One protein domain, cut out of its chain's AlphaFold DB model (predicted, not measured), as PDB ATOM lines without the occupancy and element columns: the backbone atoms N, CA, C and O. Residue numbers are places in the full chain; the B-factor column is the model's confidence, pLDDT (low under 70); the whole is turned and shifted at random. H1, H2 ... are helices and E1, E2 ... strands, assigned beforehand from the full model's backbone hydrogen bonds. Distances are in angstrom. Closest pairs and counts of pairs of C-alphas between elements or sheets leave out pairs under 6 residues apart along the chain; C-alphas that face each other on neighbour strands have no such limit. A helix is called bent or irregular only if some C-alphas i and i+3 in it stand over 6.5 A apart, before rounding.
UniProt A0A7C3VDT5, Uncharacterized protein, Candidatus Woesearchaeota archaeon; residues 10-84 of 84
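AT A GLANCE: This is residues 10 to 84 of the 84 residues of an uncharacterized protein of Candidatus Woesearchaeota archaeon (UniProt A0A7C3VDT5). One long helix, H1, sticks out as a single arm from a small, compact head, in which three short strands, E1, E2 and E3, form one antiparallel sheet and loops make up much of the rest. The arm makes the length of the whole: H1, residues 10 to 39, stands free, and the head of 45 residues that remains spans 25 by 18 by 17 A. The printed part has 75 residues with one named helix and three named strands, in the order H1, E1, E2, E3 along the chain; the sheet runs E1, E3, E2, with E3 in the middle. The class is mixed, helices and strands, with 30 residues in the helix and 15 in the strands. The whole is extended, with a radius of gyration of the C-alphas of 20.6 A, and its C-alphas span 64 by 24 by 16 A along the three main axes.

IN THESE COORDINATES: In the sheet, E3 is residues 78 to 83, Gly 78 to Pro 83, and measures 16.0 A from first to last C-alpha; C-alpha 83, where it ends, is at (464.999, 298.469, 251.221). E2 is residues 58 to 63, Ala 58 to Thr 63, and measures 14.7 A. E1 is residues 46 to 48, Phe 46 to Arg 48, three residues and 6.7 A long, with C-alpha 46 at (456.807, 299.866, 253.223). Residues 51 to 53, between E1 and E2, are a helical run of three residues that bears no name. H1 is residues 10 to 39, Asn 10 to Gly 39, and measures 44.5 A from C-alpha 10 at (479.631, 262.039, 293.522) to C-alpha 39 at (462.268, 292.246, 265.865); it is neither bent nor irregular.

HOW THE PARTS SIT: E3 is the inner strand of the sheet, and E1 and E2 are its edge strands. E3 and E2 are antiparallel neighbours and form a hairpin, with 149 degrees between their directions. C-alphas 83 and 58 face each other at 4.1 A, and C-alphas 78 and 63 at 5.4 A. Across this pair N 61 and O 80 are 2.8 A apart and N 82 and O 59 are 2.9 A apart, both within hydrogen-bond range. E1 and E3 are antiparallel neighbours too, with 144 degrees between their directions, and C-alphas 47 and 80 face each other at 4.7 A. Here N 81 and O 46, at 2.8 A, and N 48 and O 79, at 2.9 A, are within hydrogen-bond range. E1 and E2 are apart. The C-alphas of the sheet lie up to 3.1 A off the best plane through them. H1 is not on the sheet, with 0 pairs of C-alphas within 10 A, and it is apart from E2 and from E3. In the backbone of H1, 24 of 26 O i to N i+4 pairs are within hydrogen-bond range.

THE WHOLE: The C-alphas of Asn 10 and Pro 72, the two farthest apart, are 64.3 A from each other, and those of Asn 10 and Thr 84, the first and last printed, are 55.9 A apart. The head without the free helix has a radius of gyration of 9.1 A. The printed part has no cut and ends at residue 84, the chain's last residue. The link from E2 to E3 is long, residues 64 to 77, 14 residues with no named element; the links from H1 to E1, of 6 residues, and from E1 to E2, of 9, are short. The mean pLDDT of the printed part is 76.8, and 25 residues are under 70: residues 32 to 42, of which 32 to 39 belong to H1, residues 64 to 65, residues 67 to 77, and residue 84.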
ATOM      1  N   ASN A  10     479.175 261.431 294.772       90.44
ATOM      2  CA  ASN A  10     479.631 262.039 293.522       90.44
ATOM      3  C   ASN A  10     478.567 262.051 292.413       90.44
ATOM      4  O   ASN A  10     478.460 263.036 291.695       90.44
ATOM      5  N   ILE A  11     477.760 261.000 292.270       91.69
ATOM      6  CA  ILE A  11     476.693 260.932 291.263       91.69
ATOM      7  C   ILE A  11     475.588 261.935 291.577       91.69
ATOM      8  O   ILE A  11     475.123 262.625 290.675       91.69
ATOM      9  N   ILE A  12     475.208 262.067 292.850       92.19
ATOM     10  CA  ILE A  12     474.193 263.040 293.275       92.19
ATOM     11  C   ILE A  12     474.672 264.463 292.957       92.19
ATOM     12  O   ILE A  12     473.923 265.255 292.386       92.19
ATOM     13  N   VAL A  13     475.939 264.764 293.256       94.62
ATOM     14  CA  VAL A  13     476.547 266.073 292.976       94.62
ATOM     15  C   VAL A  13     476.601 266.358 291.472       94.62
ATOM     16  O   VAL A  13     476.206 267.439 291.041       94.62
ATOM     17  N   VAL A  14     477.029 265.390 290.656       95.38
ATOM     18  CA  VAL A  14     477.102 265.552 289.192       95.38
ATOM     19  C   VAL A  14     475.720 265.801 288.589       95.38
ATOM     20  O   VAL A  14     475.570 266.705 287.767       95.38
ATOM     21  N   VAL A  15     474.697 265.055 289.019       95.94
ATOM     22  CA  VAL A  15     473.321 265.237 288.533       95.94
ATOM     23  C   VAL A  15     472.789 266.617 288.912       95.94
ATOM     24  O   VAL A  15     472.207 267.285 288.062       95.94
ATOM     25  N   ALA A  16     473.033 267.080 290.140       96.50
ATOM     26  CA  ALA A  16     472.602 268.405 290.583       96.50
ATOM     27  C   ALA A  16     473.244 269.536 289.758       96.50
ATOM     28  O   ALA A  16     472.545 270.453 289.327       96.50
ATOM     29  N   ILE A  17     474.553 269.453 289.486       97.56
ATOM     30  CA  ILE A  17     475.265 270.443 288.662       97.56
ATOM     31  C   ILE A  17     474.731 270.433 287.226       97.56
ATOM     32  O   ILE A  17     474.449 271.493 286.672       97.56
ATOM     33  N   ALA A  18     474.544 269.251 286.632       97.88
ATOM     34  CA  ALA A  18     474.015 269.127 285.277       97.88
ATOM     35  C   ALA A  18     472.613 269.746 285.150       97.88
ATOM     36  O   ALA A  18     472.350 270.491 284.206       97.88
ATOM     37  N   LEU A  19     471.735 269.492 286.126       97.50
ATOM     38  CA  LEU A  19     470.386 270.058 286.168       97.50
ATOM     39  C   LEU A  19     470.418 271.587 286.287       97.50
ATOM     40  O   LEU A  19     469.694 272.272 285.567       97.50
ATOM     41  N   LEU A  20     471.289 272.127 287.143       97.56
ATOM     42  CA  LEU A  20     471.450 273.571 287.321       97.56
ATOM     43  C   LEU A  20     471.903 274.243 286.020       97.56
ATOM     44  O   LEU A  20     471.297 275.225 285.594       97.56
ATOM     45  N   VAL A  21     472.925 273.694 285.356       97.44
ATOM     46  CA  VAL A  21     473.414 274.224 284.074       97.44
ATOM     47  C   VAL A  21     472.304 274.209 283.022       97.44
ATOM     48  O   VAL A  21     472.121 275.198 282.315       97.44
ATOM     49  N   LEU A  22     471.519 273.132 282.950       97.12
ATOM     50  CA  LEU A  22     470.410 273.013 282.003       97.12
ATOM     51  C   LEU A  22     469.337 274.086 282.255       97.12
ATOM     52  O   LEU A  22     468.888 274.731 281.310       97.12
ATOM     53  N   ILE A  23     468.988 274.345 283.519       96.06
ATOM     54  CA  ILE A  23     468.053 275.418 283.897       96.06
ATOM     55  C   ILE A  23     468.587 276.787 283.463       96.06
ATOM     56  O   ILE A  23     467.853 277.568 282.858       96.06
ATOM     57  N   VAL A  24     469.863 277.082 283.732       96.00
ATOM     58  CA  VAL A  24     470.479 278.363 283.347       96.00
ATOM     59  C   VAL A  24     470.451 278.545 281.830       96.00
ATOM     60  O   VAL A  24     470.052 279.606 281.349       96.00
ATOM     61  N   LEU A  25     470.813 277.508 281.070       95.19
ATOM     62  CA  LEU A  25     470.731 277.540 279.612       95.19
ATOM     63  C   LEU A  25     469.294 277.776 279.143       95.19
ATOM     64  O   LEU A  25     469.077 278.653 278.313       95.19
ATOM     65  N   ALA A  26     468.313 277.060 279.696       92.00
ATOM     66  CA  ALA A  26     466.908 277.229 279.338       92.00
ATOM     67  C   ALA A  26     466.438 278.676 279.551       92.00
ATOM     68  O   ALA A  26     465.888 279.275 278.633       92.00
ATOM     69  N   VAL A  27     466.728 279.283 280.707       91.56
ATOM     70  CA  VAL A  27     466.337 280.673 281.003       91.56
ATOM     71  C   VAL A  27     466.990 281.665 280.035       91.56
ATOM     72  O   VAL A  27     466.317 282.559 279.518       91.56
ATOM     73  N   VAL A  28     468.285 281.505 279.746       89.50
ATOM     74  CA  VAL A  28     469.005 282.382 278.809       89.50
ATOM     75  C   VAL A  28     468.469 282.222 277.387       89.50
ATOM     76  O   VAL A  28     468.198 283.222 276.717       89.50
ATOM     77  N   PHE A  29     468.274 280.987 276.925       87.19
ATOM     78  CA  PHE A  29     467.741 280.722 275.593       87.19
ATOM     79  C   PHE A  29     466.305 281.242 275.451       87.19
ATOM     80  O   PHE A  29     466.018 281.949 274.487       87.19
ATOM     81  N   THR A  30     465.425 281.008 276.427       83.56
ATOM     82  CA  THR A  30     464.045 281.518 276.401       83.56
ATOM     83  C   THR A  30     463.998 283.049 276.426       83.56
ATOM     84  O   THR A  30     463.270 283.652 275.635       83.56
ATOM     85  N   GLY A  31     464.814 283.703 277.260       73.56
ATOM     86  CA  GLY A  31     464.855 285.166 277.343       73.56
ATOM     87  C   GLY A  31     465.326 285.840 276.050       73.56
ATOM     88  O   GLY A  31     464.817 286.896 275.672       73.56
ATOM     89  N   ARG A  32     466.266 285.223 275.324       68.25
ATOM     90  CA  ARG A  32     466.736 285.738 274.029       68.25
ATOM     91  C   ARG A  32     465.731 285.482 272.903       68.25
ATOM     92  O   ARG A  32     465.513 286.385 272.100       68.25
ATOM     93  N   VAL A  33     465.075 284.317 272.862       64.31
ATOM     94  CA  VAL A  33     464.048 283.986 271.849       64.31
ATOM     95  C   VAL A  33     462.888 284.988 271.864       64.31
ATOM     96  O   VAL A  33     462.431 285.415 270.803       64.31
ATOM     97  N   GLN A  34     462.469 285.457 273.043       63.38
ATOM     98  CA  GLN A  34     461.442 286.497 273.152       63.38
ATOM     99  C   GLN A  34     461.878 287.840 272.533       63.38
ATOM    100  O   GLN A  34     461.042 288.577 272.007       63.38
ATOM    101  N   LEU A  35     463.176 288.162 272.558       60.44
ATOM    102  CA  LEU A  35     463.716 289.356 271.903       60.44
ATOM    103  C   LEU A  35     463.739 289.205 270.374       60.44
ATOM    104  O   LEU A  35     463.375 290.143 269.668       60.44
ATOM    105  N   PHE A  36     464.104 288.024 269.866       61.84
ATOM    106  CA  PHE A  36     464.105 287.743 268.425       61.84
ATOM    107  C   PHE A  36     462.694 287.808 267.817       61.84
ATOM    108  O   PHE A  36     462.531 288.327 266.717       61.84
ATOM    109  N   GLY A  37     461.660 287.382 268.552       60.53
ATOM    110  CA  GLY A  37     460.267 287.509 268.106       60.53
ATOM    111  C   GLY A  37     459.780 288.959 267.976       60.53
ATOM    112  O   GLY A  37     458.974 289.260 267.101       60.53
ATOM    113  N   LYS A  38     460.291 289.882 268.804       57.12
ATOM    114  CA  LYS A  38     459.896 291.301 268.749       57.12
ATOM    115  C   LYS A  38     460.463 292.031 267.530       57.12
ATOM    116  O   LYS A  38     459.778 292.888 266.983       57.12
ATOM    117  N   GLY A  39     461.666 291.672 267.077       55.62
ATOM    118  CA  GLY A  39     462.268 292.246 265.865       55.62
ATOM    119  C   GLY A  39     461.551 291.849 264.569       55.62
ATOM    120  O   GLY A  39     461.606 292.585 263.594       55.62
ATOM    121  N   LEU A  40     460.828 290.725 264.574       57.25
ATOM    122  CA  LEU A  40     460.011 290.263 263.445       57.25
ATOM    123  C   LEU A  40     458.626 290.936 263.382       57.25
ATOM    124  O   LEU A  40     457.898 290.740 262.415       57.25
ATOM    125  N   GLY A  41     458.234 291.686 264.418       58.22
ATOM    126  CA  GLY A  41     456.897 292.275 264.529       58.22
ATOM    127  C   GLY A  41     456.768 293.707 264.008       58.22
ATOM    128  O   GLY A  41     455.647 294.171 263.834       58.22
ATOM    129  N   SER A  42     457.877 294.412 263.776       63.94
ATOM    130  CA  SER A  42     457.867 295.802 263.307       63.94
ATOM    131  C   SER A  42     458.398 295.857 261.880       63.94
ATOM    132  O   SER A  42     459.569 295.567 261.634       63.94
ATOM    133  N   CYS A  43     457.521 296.194 260.934       73.62
ATOM    134  CA  CYS A  43     457.920 296.435 259.558       73.62
ATOM    135  C   CYS A  43     458.607 297.801 259.466       73.62
ATOM    136  O   CYS A  43     457.962 298.832 259.357       73.62
ATOM    137  N   ASN A  44     459.938 297.833 259.509       71.56
ATOM    138  CA  ASN A  44     460.697 299.076 259.330       71.56
ATOM    139  C   ASN A  44     460.902 299.368 257.828       71.56
ATOM    140  O   ASN A  44     462.024 299.427 257.329       71.56
ATOM    141  N   GLY A  45     459.798 299.416 257.082       73.56
ATOM    142  CA  GLY A  45     459.769 299.477 255.623       73.56
ATOM    143  C   GLY A  45     458.386 299.863 255.100       73.56
ATOM    144  O   GLY A  45     457.567 300.416 255.827       73.56
ATOM    145  N   PHE A  46     458.115 299.583 253.825       78.62
ATOM    146  CA  PHE A  46     456.807 299.866 253.223       78.62
ATOM    147  C   PHE A  46     455.978 298.589 253.126       78.62
ATOM    148  O   PHE A  46     456.459 297.566 252.640       78.62
ATOM    149  N   CYS A  47     454.712 298.650 253.529       78.75
ATOM    150  CA  CYS A  47     453.810 297.508 253.461       78.75
ATOM    151  C   CYS A  47     453.084 297.418 252.117       78.75
ATOM    152  O   CYS A  47     452.542 298.401 251.607       78.75
ATOM    153  N   ARG A  48     453.041 296.208 251.550       81.38
ATOM    154  CA  ARG A  48     452.335 295.894 250.302       81.38
ATOM    155  C   ARG A  48     451.552 294.590 250.419       81.38
ATOM    156  O   ARG A  48     451.891 293.708 251.201       81.38
ATOM    157  N   SER A  49     450.506 294.450 249.608       78.00
ATOM    158  CA  SER A  49     449.660 293.246 249.578       78.00
ATOM    159  C   SER A  49     450.281 292.081 248.800       78.00
ATOM    160  O   SER A  49     449.786 290.961 248.859       78.00
ATOM    161  N   SER A  50     451.366 292.321 248.063       77.94
ATOM    162  CA  SER A  50     452.057 291.300 247.276       77.94
ATOM    163  C   SER A  50     453.561 291.554 247.258       77.94
ATOM    164  O   SER A  50     453.995 292.702 247.154       77.94
ATOM    165  N   SER A  51     454.350 290.479 247.290       76.62
ATOM    166  CA  SER A  51     455.815 290.515 247.205       76.62
ATOM    167  C   SER A  51     456.337 291.146 245.911       76.62
ATOM    168  O   SER A  51     457.422 291.715 245.907       76.62
ATOM    169  N   VAL A  52     455.553 291.114 244.827       79.69
ATOM    170  CA  VAL A  52     455.915 291.690 243.516       79.69
ATOM    171  C   VAL A  52     455.835 293.223 243.511       79.69
ATOM    172  O   VAL A  52     456.433 293.881 242.668       79.69
ATOM    173  N   GLN A  53     455.103 293.814 244.460       79.69
ATOM    174  CA  GLN A  53     454.996 295.271 244.603       79.69
ATOM    175  C   GLN A  53     456.181 295.868 245.375       79.69
ATOM    176  O   GLN A  53     456.299 297.094 245.458       79.69
ATOM    177  N   CYS A  54     457.050 295.027 245.945       80.75
ATOM    178  CA  CYS A  54     458.345 295.476 246.425       80.75
ATOM    179  C   CYS A  54     459.205 295.797 245.198       80.75
ATOM    180  O   CYS A  54     459.449 294.935 244.355       80.75
ATOM    181  N   GLY A  55     459.606 297.062 245.060       82.25
ATOM    182  CA  GLY A  55     460.445 297.501 243.948       82.25
ATOM    183  C   GLY A  55     461.796 296.769 243.905       82.25
ATOM    184  O   GLY A  55     462.194 296.132 244.885       82.25
ATOM    185  N   PRO A  56     462.529 296.866 242.784       78.56
ATOM    186  CA  PRO A  56     463.872 296.302 242.686       78.56
ATOM    187  C   PRO A  56     464.778 296.928 243.759       78.56
ATOM    188  O   PRO A  56     464.851 298.149 243.865       78.56
ATOM    189  N   GLY A  57     465.440 296.091 244.564       78.62
ATOM    190  CA  GLY A  57     466.262 296.539 245.701       78.62
ATOM    191  C   GLY A  57     465.546 296.544 247.057       78.62
ATOM    192  O   GLY A  57     466.053 297.125 248.010       78.62
ATOM    193  N   ALA A  58     464.375 295.911 247.167       81.12
ATOM    194  CA  ALA A  58     463.725 295.660 248.449       81.12
ATOM    195  C   ALA A  58     463.523 294.158 248.694       81.12
ATOM    196  O   ALA A  58     463.163 293.405 247.790       81.12
ATOM    197  N   SER A  59     463.719 293.728 249.938       81.12
ATOM    198  CA  SER A  59     463.405 292.376 250.400       81.12
ATOM    199  C   SER A  59     461.964 292.305 250.895       81.12
ATOM    200  O   SER A  59     461.566 293.095 251.749       81.12
ATOM    201  N   ALA A  60     461.188 291.353 250.373       81.75
ATOM    202  CA  ALA A  60     459.809 291.109 250.790       81.75
ATOM    203  C   ALA A  60     459.763 290.105 251.952       81.75
ATOM    204  O   ALA A  60     460.042 288.921 251.763       81.75
ATOM    205  N   VAL A  61     459.381 290.559 253.146       81.75
ATOM    206  CA  VAL A  61     459.223 289.713 254.340       81.75
ATOM    207  C   VAL A  61     457.735 289.524 254.636       81.75
ATOM    208  O   VAL A  61     457.039 290.518 254.834       81.75
ATOM    209  N   PRO A  62     457.204 288.292 254.674       77.88
ATOM    210  CA  PRO A  62     455.804 288.071 255.020       77.88
ATOM    211  C   PRO A  62     455.539 288.516 256.465       77.88
ATOM    212  O   PRO A  62     456.243 288.106 257.388       77.88
ATOM    213  N   THR A  63     454.522 289.352 256.666       73.62
ATOM    214  CA  THR A  63     454.110 289.841 257.984       73.62
ATOM    215  C   THR A  63     452.589 289.845 258.114       73.62
ATOM    216  O   THR A  63     451.857 290.146 257.172       73.62
ATOM    217  N   LYS A  64     452.111 289.521 259.316       69.06
ATOM    218  CA  LYS A  64     450.696 289.629 259.702       69.06
ATOM    219  C   LYS A  64     450.353 291.010 260.272       69.06
ATOM    220  O   LYS A  64     449.183 291.316 260.456       69.06
ATOM    221  N   ASN A  65     451.364 291.826 260.581       66.06
ATOM    222  CA  ASN A  65     451.210 293.125 261.230       66.06
ATOM    223  C   ASN A  65     451.835 294.211 260.353       66.06
ATOM    224  O   ASN A  65     452.948 294.669 260.601       66.06
ATOM    225  N   CYS A  66     451.108 294.605 259.312       70.81
ATOM    226  CA  CYS A  66     451.384 295.814 258.545       70.81
ATOM    227  C   CYS A  66     450.587 296.968 259.153       70.81
ATOM    228  O   CYS A  66     449.495 297.290 258.691       70.81
ATOM    229  N   ASN A  67     451.099 297.531 260.247       63.09
ATOM    230  CA  ASN A  67     450.407 298.576 260.995       63.09
ATOM    231  C   ASN A  67     451.345 299.757 261.279       63.09
ATOM    232  O   ASN A  67     451.618 300.089 262.426       63.09
ATOM    233  N   ASP A  68     451.859 300.369 260.211       58.50
ATOM    234  CA  ASP A  68     452.768 301.523 260.293       58.50
ATOM    235  C   ASP A  68     452.046 302.881 260.238       58.50
ATOM    236  O   ASP A  68     452.680 303.924 260.111       58.50
ATOM    237  N   GLY A  69     450.709 302.912 260.307       55.62
ATOM    238  CA  GLY A  69     449.910 304.151 260.284       55.62
ATOM    239  C   GLY A  69     449.974 304.962 258.975       55.62
ATOM    240  O   GLY A  69     449.179 305.877 258.785       55.62
ATOM    241  N   THR A  70     450.881 304.617 258.060       52.06
ATOM    242  CA  THR A  70     451.100 305.248 256.747       52.06
ATOM    243  C   THR A  70     450.747 304.330 255.572       52.06
ATOM    244  O   THR A  70     450.699 304.778 254.429       52.06
ATOM    245  N   SER A  71     450.489 303.049 255.843       56.88
ATOM    246  CA  SER A  71     450.082 302.039 254.858       56.88
ATOM    247  C   SER A  71     448.623 301.630 255.086       56.88
ATOM    248  O   SER A  71     448.163 301.688 256.229       56.88
ATOM    249  N   PRO A  72     447.873 301.220 254.042       55.31
ATOM    250  CA  PRO A  72     446.529 300.686 254.234       55.31
ATOM    251  C   PRO A  72     446.608 299.511 255.209       55.31
ATOM    252  O   PRO A  72     447.468 298.646 255.046       55.31
ATOM    253  N   VAL A  73     445.744 299.503 256.226       56.19
ATOM    254  CA  VAL A  73     445.629 298.390 257.175       56.19
ATOM    255  C   VAL A  73     445.265 297.154 256.359       56.19
ATOM    256  O   VAL A  73     444.132 297.015 255.902       56.19
ATOM    257  N   ILE A  74     446.247 296.294 256.092       58.53
ATOM    258  CA  ILE A  74     446.000 295.030 255.409       58.53
ATOM    259  C   ILE A  74     445.525 294.067 256.494       58.53
ATOM    260  O   ILE A  74     446.335 293.537 257.251       58.53
ATOM    261  N   GLU A  75     444.212 293.869 256.608       52.62
ATOM    262  CA  GLU A  75     443.652 292.752 257.373       52.62
ATOM    263  C   GLU A  75     444.018 291.446 256.651       52.62
ATOM    264  O   GLU A  75     443.300 290.985 255.766       52.62
ATOM    265  N   GLY A  76     445.183 290.867 256.962       60.78
ATOM    266  CA  GLY A  76     445.604 289.592 256.381       60.78
ATOM    267  C   GLY A  76     447.111 289.414 256.221       60.78
ATOM    268  O   GLY A  76     447.918 290.040 256.905       60.78
ATOM    269  N   ASP A  77     447.483 288.500 255.324       64.50
ATOM    270  CA  ASP A  77     448.867 288.258 254.913       64.50
ATOM    271  C   ASP A  77     449.371 289.416 254.037       64.50
ATOM    272  O   ASP A  77     448.961 289.564 252.887       64.50
ATOM    273  N   GLY A  78     450.251 290.250 254.593       75.94
ATOM    274  CA  GLY A  78     450.957 291.310 253.874       75.94
ATOM    275  C   GLY A  78     452.445 290.998 253.724       75.94
ATOM    276  O   GLY A  78     452.990 290.106 254.376       75.94
ATOM    277  N   TYR A  79     453.128 291.757 252.872       81.12
ATOM    278  CA  TYR A  79     454.583 291.731 252.753       81.12
ATOM    279  C   TYR A  79     455.155 293.075 253.210       81.12
ATOM    280  O   TYR A  79     454.728 294.136 252.753       81.12
ATOM    281  N   CYS A  80     456.142 293.021 254.098       81.62
ATOM    282  CA  CYS A  80     456.984 294.141 254.477       81.62
ATOM    283  C   CYS A  80     458.143 294.254 253.484       81.62
ATOM    284  O   CYS A  80     458.987 293.360 253.418       81.62
ATOM    285  N   CYS A  81     458.179 295.330 252.704       84.50
ATOM    286  CA  CYS A  81     459.267 295.624 251.782       84.50
ATOM    287  C   CYS A  81     460.350 296.424 252.516       84.50
ATOM    288  O   CYS A  81     460.165 297.612 252.798       84.50
ATOM    289  N   ILE A  82     461.479 295.780 252.806       81.69
ATOM    290  CA  ILE A  82     462.634 296.402 253.461       81.69
ATOM    291  C   ILE A  82     463.645 296.781 252.372       81.69
ATOM    292  O   ILE A  82     464.128 295.875 251.688       81.69
ATOM    293  N   PRO A  83     463.959 298.073 252.165       78.44
ATOM    294  CA  PRO A  83     464.999 298.469 251.221       78.44
ATOM    295  C   PRO A  83     466.350 297.909 251.691       78.44
ATOM    296  O   PRO A  83     466.714 298.078 252.855       78.44
ATOM    297  N   THR A  84     467.048 297.207 250.799       68.94
ATOM    298  CA  THR A  84     468.395 296.654 251.032       68.94
ATOM    299  C   THR A  84     469.468 297.564 250.477       68.94
ATOM    300  O   THR A  84     469.253 298.061 249.347       68.94
TER     301      THR A  84